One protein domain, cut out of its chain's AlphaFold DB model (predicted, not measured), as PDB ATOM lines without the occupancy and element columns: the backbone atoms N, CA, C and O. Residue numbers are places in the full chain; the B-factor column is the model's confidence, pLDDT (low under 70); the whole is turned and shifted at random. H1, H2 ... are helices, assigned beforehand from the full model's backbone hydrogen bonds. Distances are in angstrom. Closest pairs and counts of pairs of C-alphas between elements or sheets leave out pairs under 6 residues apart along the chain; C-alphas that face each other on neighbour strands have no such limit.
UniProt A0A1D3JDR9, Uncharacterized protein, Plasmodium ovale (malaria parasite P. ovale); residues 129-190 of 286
ATOM      1  N   GLN A 129      49.755  35.710  14.028       91.06
ATOM      2  CA  GLN A 129      49.952  35.408  15.440       91.06
ATOM      3  C   GLN A 129      48.655  35.576  16.250       91.06
ATOM      4  O   GLN A 129      48.280  34.664  16.980       91.06
ATOM      5  N   GLU A 130      47.909  36.663  16.029       87.56
ATOM      6  CA  GLU A 130      46.586  36.874  16.641       87.56
ATOM      7  C   GLU A 130      45.603  35.745  16.279       87.56
ATOM      8  O   GLU A 130      44.797  35.318  17.105       87.56
ATOM      9  N   LEU A 131      45.664  35.221  15.049       86.75
ATOM     10  CA  LEU A 131      44.836  34.082  14.635       86.75
ATOM     11  C   LEU A 131      45.186  32.800  15.399       86.75
ATOM     12  O   LEU A 131      44.280  32.069  15.810       86.75
ATOM     13  N   VAL A 132      46.477  32.529  15.599       92.62
ATOM     14  CA  VAL A 132      46.939  31.370  16.375       92.62
ATOM     15  C   VAL A 132      46.481  31.495  17.826       92.62
ATOM     16  O   VAL A 132      45.824  30.580  18.325       92.62
ATOM     17  N   GLU A 133      46.711  32.645  18.457       92.31
ATOM     18  CA  GLU A 133      46.302  32.921  19.839       92.31
ATOM     19  C   GLU A 133      44.783  32.780  20.020       92.31
ATOM     20  O   GLU A 133      44.318  32.081  20.923       92.31
ATOM     21  N   ASN A 134      43.989  33.345  19.106       88.12
ATOM     22  CA  ASN A 134      42.532  33.195  19.123       88.12
ATOM     23  C   ASN A 134      42.100  31.726  18.995       88.12
ATOM     24  O   ASN A 134      41.155  31.282  19.657       88.12
ATOM     25  N   SER A 135      42.789  30.945  18.159       92.19
ATOM     26  CA  SER A 135      42.500  29.519  18.002       92.19
ATOM     27  C   SER A 135      42.783  28.728  19.284       92.19
ATOM     28  O   SER A 135      42.019  27.825  19.640       92.19
ATOM     29  N   GLU A 136      43.845  29.079  20.008       92.38
ATOM     30  CA  GLU A 136      44.219  28.449  21.273       92.38
ATOM     31  C   GLU A 136      43.246  28.820  22.389       92.38
ATOM     32  O   GLU A 136      42.752  27.928  23.086       92.38
ATOM     33  N   GLN A 137      42.868  30.095  22.492       89.44
ATOM     34  CA  GLN A 137      41.841  30.555  23.432       89.44
ATOM     35  C   GLN A 137      40.506  29.830  23.209       89.44
ATOM     36  O   GLN A 137      39.864  29.391  24.166       89.44
ATOM     37  N   MET A 138      40.109  29.612  21.951       88.19
ATOM     38  CA  MET A 138      38.910  28.833  21.627       88.19
ATOM     39  C   MET A 138      39.020  27.362  22.054       88.19
ATOM     40  O   MET A 138      38.034  26.789  22.523       88.19
ATOM     41  N   LYS A 139      40.199  26.738  21.933       91.75
ATOM     42  CA  LYS A 139      40.432  25.365  22.425       91.75
ATOM     43  C   LYS A 139      40.367  25.293  23.949       91.75
ATOM     44  O   LYS A 139      39.762  24.366  24.482       91.75
ATOM     45  N   ILE A 140      40.967  26.258  24.646       90.25
ATOM     46  CA  ILE A 140      40.910  26.356  26.113       90.25
ATOM     47  C   ILE A 140      39.456  26.509  26.562       90.25
ATOM     48  O   ILE A 140      39.007  25.763  27.427       90.25
ATOM     49  N   ARG A 141      38.685  27.382  25.905       86.62
ATOM     50  CA  ARG A 141      37.265  27.574  26.214       86.62
ATOM     51  C   ARG A 141      36.448  26.294  26.047       86.62
ATOM     52  O   ARG A 141      35.632  25.984  26.907       86.62
ATOM     53  N   LYS A 142      36.659  25.537  24.966       88.69
ATOM     54  CA  LYS A 142      35.970  24.250  24.757       88.69
ATOM     55  C   LYS A 142      36.273  23.248  25.868       88.69
ATOM     56  O   LYS A 142      35.341  22.723  26.464       88.69
ATOM     57  N   ARG A 143      37.551  23.075  26.208       90.00
ATOM     58  CA  ARG A 143      37.982  22.212  27.319       90.00
ATOM     59  C   ARG A 143      37.402  22.652  28.666       90.00
ATOM     60  O   ARG A 143      36.926  21.832  29.441       90.00
ATOM     61  N   ALA A 144      37.349  23.960  28.922       86.75
ATOM     62  CA  ALA A 144      36.722  24.494  30.129       86.75
ATOM     63  C   ALA A 144      35.208  24.209  30.182       86.75
ATOM     64  O   ALA A 144      34.688  23.899  31.252       86.75
ATOM     65  N   MET A 145      34.503  24.250  29.041       82.62
ATOM     66  CA  MET A 145      33.088  23.849  28.956       82.62
ATOM     67  C   MET A 145      32.882  22.345  29.194       82.62
ATOM     68  O   MET A 145      31.844  21.952  29.725       82.62
ATOM     69  N   GLU A 146      33.855  21.514  28.821       86.38
ATOM     70  CA  GLU A 146      33.859  20.066  29.080       86.38
ATOM     71  C   GLU A 146      34.200  19.733  30.545       86.38
ATOM     72  O   GLU A 146      33.880  18.643  31.020       86.38
ATOM     73  N   GLY A 147      34.745  20.699  31.290       81.94
ATOM     74  CA  GLY A 147      35.054  20.578  32.714       81.94
ATOM     75  C   GLY A 147      36.514  20.245  33.020       81.94
ATOM     76  O   GLY A 147      36.806  19.840  34.145       81.94
ATOM     77  N   ASP A 148      37.430  20.432  32.065       89.81
ATOM     78  CA  ASP A 148      38.857  20.182  32.280       89.81
ATOM     79  C   ASP A 148      39.447  21.152  33.324       89.81
ATOM     80  O   ASP A 148      39.442  22.373  33.107       89.81
ATOM     81  N   PRO A 149      40.023  20.649  34.434       87.69
ATOM     82  CA  PRO A 149      40.521  21.493  35.521       87.69
ATOM     83  C   PRO A 149      41.719  22.354  35.099       87.69
ATOM     84  O   PRO A 149      41.856  23.489  35.555       87.69
ATOM     85  N   GLU A 150      42.555  21.858  34.183       91.06
ATOM     86  CA  GLU A 150      43.679  22.618  33.626       91.06
ATOM     87  C   GLU A 150      43.197  23.832  32.828       91.06
ATOM     88  O   GLU A 150      43.725  24.929  32.991       91.06
ATOM     89  N   ALA A 151      42.157  23.671  32.006       89.62
ATOM     90  CA  ALA A 151      41.597  24.762  31.212       89.62
ATOM     91  C   ALA A 151      40.883  25.799  32.092       89.62
ATOM     92  O   ALA A 151      40.960  26.996  31.822       89.62
ATOM     93  N   LEU A 152      40.242  25.353  33.175       85.19
ATOM     94  CA  LEU A 152      39.638  26.229  34.182       85.19
ATOM     95  C   LEU A 152      40.675  27.103  34.908       85.19
ATOM     96  O   LEU A 152      40.354  28.234  35.264       85.19
ATOM     97  N   SER A 153      41.911  26.621  35.080       88.56
ATOM     98  CA  SER A 153      42.987  27.374  35.748       88.56
ATOM     99  C   SER A 153      43.481  28.597  34.965       88.56
ATOM    100  O   SER A 153      44.015  29.527  35.563       88.56
ATOM    101  N   TYR A 154      43.263  28.630  33.644       89.69
ATOM    102  CA  TYR A 154      43.604  29.782  32.799       89.69
ATOM    103  C   TYR A 154      42.681  30.982  33.031       89.69
ATOM    104  O   TYR A 154      43.029  32.105  32.664       89.69
ATOM    105  N   TYR A 155      41.500  30.763  33.612       85.81
ATOM    106  CA  TYR A 155      40.564  31.840  33.891       85.81
ATOM    107  C   TYR A 155      40.894  32.512  35.228       85.81
ATOM    108  O   TYR A 155      41.229  31.834  36.201       85.81
ATOM    109  N   PRO A 156      40.777  33.848  35.315       87.38
ATOM    110  CA  PRO A 156      41.033  34.552  36.559       87.38
ATOM    111  C   PRO A 156      40.044  34.117  37.645       87.38
ATOM    112  O   PRO A 156      38.888  33.780  37.374       87.38
ATOM    113  N   ALA A 157      40.492  34.149  38.900       82.94
ATOM    114  CA  ALA A 157      39.640  33.826  40.037       82.94
ATOM    115  C   ALA A 157      38.394  34.730  40.047       82.94
ATOM    116  O   ALA A 157      38.495  35.950  39.941       82.94
ATOM    117  N   GLY A 158      37.212  34.123  40.159       77.12
ATOM    118  CA  GLY A 158      35.934  34.838  40.090       77.12
ATOM    119  C   GLY A 158      35.403  35.067  38.672       77.12
ATOM    120  O   GLY A 158      34.313  35.623  38.532       77.12
ATOM    121  N   TYR A 159      36.105  34.614  37.626       80.44
ATOM    122  CA  TYR A 159      35.548  34.596  36.277       80.44
ATOM    123  C   TYR A 159      34.303  33.713  36.236       80.44
ATOM    124  O   TYR A 159      34.338  32.514  36.525       80.44
ATOM    125  N   TRP A 160      33.185  34.329  35.874       71.81
ATOM    126  CA  TRP A 160      31.904  33.662  35.764       71.81
ATOM    127  C   TRP A 160      31.598  33.446  34.290       71.81
ATOM    128  O   TRP A 160      31.215  34.386  33.597       71.81
ATOM    129  N   ASP A 161      31.789  32.218  33.799       78.94
ATOM    130  CA  ASP A 161      31.374  31.877  32.438       78.94
ATOM    131  C   ASP A 161      29.834  31.882  32.366       78.94
ATOM    132  O   ASP A 161      29.191  31.046  33.024       78.94
ATOM    133  N   PRO A 162      29.222  32.778  31.563       80.19
ATOM    134  CA  PRO A 162      27.771  32.853  31.419       80.19
ATOM    135  C   PRO A 162      27.149  31.526  30.978       80.19
ATOM    136  O   PRO A 162      26.009  31.220  31.336       80.19
ATOM    137  N   TYR A 163      27.890  30.715  30.219       81.12
ATOM    138  CA  TYR A 163      27.398  29.433  29.733       81.12
ATOM    139  C   TYR A 163      27.271  28.399  30.861       81.12
ATOM    140  O   TYR A 163      26.199  27.821  31.061       81.12
ATOM    141  N   LEU A 164      28.333  28.207  31.649       79.62
ATOM    142  CA  LEU A 164      28.314  27.300  32.803       79.62
ATOM    143  C   LEU A 164      27.291  27.749  33.850       79.62
ATOM    144  O   LEU A 164      26.595  26.921  34.447       79.62
ATOM    145  N   ALA A 165      27.162  29.057  34.050       83.06
ATOM    146  CA  ALA A 165      26.143  29.639  34.906       83.06
ATOM    147  C   ALA A 165      24.720  29.282  34.466       83.06
ATOM    148  O   ALA A 165      23.916  28.816  35.279       83.06
ATOM    149  N   LEU A 166      24.425  29.450  33.175       86.62
ATOM    150  CA  LEU A 166      23.139  29.088  32.592       86.62
ATOM    151  C   LEU A 166      22.866  27.590  32.761       86.62
ATOM    152  O   LEU A 166      21.782  27.205  33.193       86.62
ATOM    153  N   GLN A 167      23.857  26.741  32.487       86.69
ATOM    154  CA  GLN A 167      23.714  25.294  32.623       86.69
ATOM    155  C   GLN A 167      23.404  24.884  34.073       86.69
ATOM    156  O   GLN A 167      22.532  24.042  34.302       86.69
ATOM    157  N   ARG A 168      24.074  25.497  35.060       86.56
ATOM    158  CA  ARG A 168      23.783  25.288  36.490       86.56
ATOM    159  C   ARG A 168      22.376  25.759  36.851       86.56
ATOM    160  O   ARG A 168      21.662  25.037  37.541       86.56
ATOM    161  N   ALA A 169      21.956  26.924  36.360       89.12
ATOM    162  CA  ALA A 169      20.618  27.454  36.607       89.12
ATOM    163  C   ALA A 169      19.519  26.547  36.025       89.12
ATOM    164  O   ALA A 169      18.518  26.292  36.691       89.12
ATOM    165  N   VAL A 170      19.720  26.014  34.816       91.25
ATOM    166  CA  VAL A 170      18.786  25.069  34.183       91.25
ATOM    167  C   VAL A 170      18.709  23.762  34.970       91.25
ATOM    168  O   VAL A 170      17.609  23.301  35.263       91.25
ATOM    169  N   LYS A 171      19.855  23.186  35.363       92.06
ATOM    170  CA  LYS A 171      19.889  21.972  36.198       92.06
ATOM    171  C   LYS A 171      19.147  22.179  37.517       92.06
ATOM    172  O   LYS A 171      18.305  21.359  37.864       92.06
ATOM    173  N   LYS A 172      19.389  23.311  38.185       93.88
ATOM    174  CA  LYS A 172      18.716  23.671  39.435       93.88
ATOM    175  C   LYS A 172      17.197  23.760  39.266       93.88
ATOM    176  O   LYS A 172      16.473  23.164  40.050       93.88
ATOM    177  N   LYS A 173      16.708  24.430  38.216       91.62
ATOM    178  CA  LYS A 173      15.262  24.491  37.928       91.62
ATOM    179  C   LYS A 173      14.657  23.109  37.685       91.62
ATOM    180  O   LYS A 173      13.566  22.828  38.159       91.62
ATOM    181  N   LEU A 174      15.374  22.237  36.980       90.75
ATOM    182  CA  LEU A 174      14.919  20.877  36.696       90.75
ATOM    183  C   LEU A 174      14.856  20.028  37.981       90.75
ATOM    184  O   LEU A 174      13.927  19.246  38.172       90.75
ATOM    185  N   GLU A 175      15.816  20.197  38.891       92.56
ATOM    186  CA  GLU A 175      15.783  19.589  40.226       92.56
ATOM    187  C   GLU A 175      14.623  20.129  41.071       92.56
ATOM    188  O   GLU A 175      13.880  19.339  41.654       92.56
ATOM    189  N   GLU A 176      14.407  21.447  41.081       92.62
ATOM    190  CA  GLU A 176      13.267  22.086  41.749       92.62
ATOM    191  C   GLU A 176      11.934  21.528  41.219       92.62
ATOM    192  O   GLU A 176      11.078  21.122  42.006       92.62
ATOM    193  N   GLU A 177      11.776  21.392  39.901       89.75
ATOM    194  CA  GLU A 177      10.588  20.787  39.286       89.75
ATOM    195  C   GLU A 177      10.396  19.323  39.705       89.75
ATOM    196  O   GLU A 177       9.291  18.935  40.090       89.75
ATOM    197  N   ARG A 178      11.465  18.514  39.730       85.12
ATOM    198  CA  ARG A 178      11.400  17.122  40.219       85.12
ATOM    199  C   ARG A 178      10.976  17.050  41.682       85.12
ATOM    200  O   ARG A 178      10.151  16.204  42.037       85.12
ATOM    201  N   THR A 179      11.514  17.925  42.533       84.00
ATOM    202  CA  THR A 179      11.107  17.981  43.944       84.00
ATOM    203  C   THR A 179       9.640  18.384  44.073       84.00
ATOM    204  O   THR A 179       8.889  17.721  44.789       84.00
ATOM    205  N   TYR A 180       9.190  19.375  43.302       82.56
ATOM    206  CA  TYR A 180       7.793  19.803  43.275       82.56
ATOM    207  C   TYR A 180       6.850  18.685  42.806       82.56
ATOM    208  O   TYR A 180       5.798  18.459  43.407       82.56
ATOM    209  N   GLU A 181       7.230  17.927  41.779       88.06
ATOM    210  CA  GLU A 181       6.468  16.761  41.323       88.06
ATOM    211  C   GLU A 181       6.414  15.652  42.374       88.06
ATOM    212  O   GLU A 181       5.352  15.063  42.585       88.06
ATOM    213  N   SER A 182       7.532  15.374  43.051       80.88
ATOM    214  CA  SER A 182       7.566  14.394  44.140       80.88
ATOM    215  C   SER A 182       6.642  14.804  45.292       80.88
ATOM    216  O   SER A 182       5.829  13.998  45.745       80.88
ATOM    217  N   TYR A 183       6.650  16.084  45.674       81.75
ATOM    218  CA  TYR A 183       5.748  16.635  46.679       81.75
ATOM    219  C   TYR A 183       4.279  16.548  46.249       81.75
ATOM    220  O   TYR A 183       3.414  16.149  47.027       81.75
ATOM    221  N   ARG A 184       3.977  16.838  44.980       85.69
ATOM    222  CA  ARG A 184       2.619  16.707  44.436       85.69
ATOM    223  C   ARG A 184       2.127  15.257  44.441       85.69
ATOM    224  O   ARG A 184       0.951  15.023  44.715       85.69
ATOM    225  N   LYS A 185       3.006  14.291  44.152       86.38
ATOM    226  CA  LYS A 185       2.697  12.856  44.256       86.38
ATOM    227  C   LYS A 185       2.399  12.460  45.704       86.38
ATOM    228  O   LYS A 185       1.399  11.789  45.934       86.38
ATOM    229  N   LEU A 186       3.192  12.943  46.664       83.19
ATOM    230  CA  LEU A 186       2.955  12.720  48.095       83.19
ATOM    231  C   LEU A 186       1.620  13.311  48.560       83.19
ATOM    232  O   LEU A 186       0.855  12.620  49.227       83.19
ATOM    233  N   LEU A 187       1.294  14.540  48.148       84.00
ATOM    234  CA  LEU A 187      -0.007  15.155  48.428       84.00
ATOM    235  C   LEU A 187      -1.168  14.333  47.852       84.00
ATOM    236  O   LEU A 187      -2.171  14.132  48.532       84.00
ATOM    237  N   GLY A 188      -1.029  13.829  46.621       83.38
ATOM    238  CA  GLY A 188      -2.033  12.967  45.989       83.38
ATOM    239  C   GLY A 188      -2.208  11.617  46.695       83.38
ATOM    240  O   GLY A 188      -3.326  11.117  46.790       83.38
ATOM    241  N   ALA A 189      -1.125  11.060  47.238       83.19
ATOM    242  CA  ALA A 189      -1.146   9.855  48.065       83.19
ATOM    243  C   ALA A 189      -1.594  10.122  49.517       83.19
ATOM    244  O   ALA A 189      -1.704   9.183  50.305       83.19
ATOM    245  N   GLY A 190      -1.844  11.384  49.894       78.69
ATOM    246  CA  GLY A 190      -2.165  11.774  51.268       78.69
ATOM    247  C   GLY A 190      -1.037  11.465  52.257       78.69
ATOM    248  O   GLY A 190      -1.320  11.106  53.392       78.69
TER     249      GLY A 190
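What this domain is: This is residues 129 to 190 of the 286 residues of an uncharacterized protein of Plasmodium ovale (malaria parasite P. ovale) (UniProt A0A1D3JDR9). Picture a long rod made of two helices set roughly end to end: H3, 38.7 A long, makes the longer part and sticks out free from residue 165 on, and H1, 26.1 A long, makes the shorter part. Where the two come near each other, the chain makes a side loop, with the short H2 packed on the last part of H1 and the link of residues 154 to 161 leading over to H3. The printed part has 62 residues, with three named helices in the order H1, H2, H3 and no named strand; the class is all helix. The whole is extended, with a radius of gyration of the C-alphas of 19.0 A and spans of 67 by 21 by 16 A.

How they stand to each other: Begin with the longest helix, H3, residues 162 to 188, which touches no helix. Look next at H1, residues 129 to 146: it is close to H3 but not clearly touching, and the closest C-alphas, those of Met 145 and Leu 164, are 7.0 A apart. The two run the same way at a shallow tilt of 16 degrees, with their centres 32.7 A apart. Now turn to H2, residues 149 to 153, which touches H1; the closest C-alphas, those of Ala 144 and Ala 151, are 5.0 A apart. H1 touches H2 with residues 140 to 144 alone. H2 and H3 are apart, though they follow each other in the chain. In the backbones of H1, H2 and H3, every O i to N i+4 pair is within hydrogen-bond range.

Where its parts are: Find C-alpha 162 at (27.771, 32.853, 31.419); from there H3 runs 38.7 A to C-alpha 188 at (-2.033, 12.967, 45.989), through 27 residues. Go back to C-alpha 129 at (49.952, 35.408, 15.440), where H1 begins; its 18 residues run 26.1 A to C-alpha 146. H2 has five residues, Pro 149 to Ser 153, and its first and last C-alphas are 6.4 A apart.

The domain as a whole: The two C-alphas farthest apart are those of Gln 129 and Gly 190, 67.5 A, and they are also the first and last printed. Residues 129 to 136, which belong to H1, stand free, and so do residues 165 to 190, of which 165 to 188 belong to H3. The link from H1 to H2 is tight, with 2 residues, and the link from H2 to H3 is short, with 8 residues. The printed part has no cut. The mean pLDDT of the printed part is 86.5, and no printed residue is under 70.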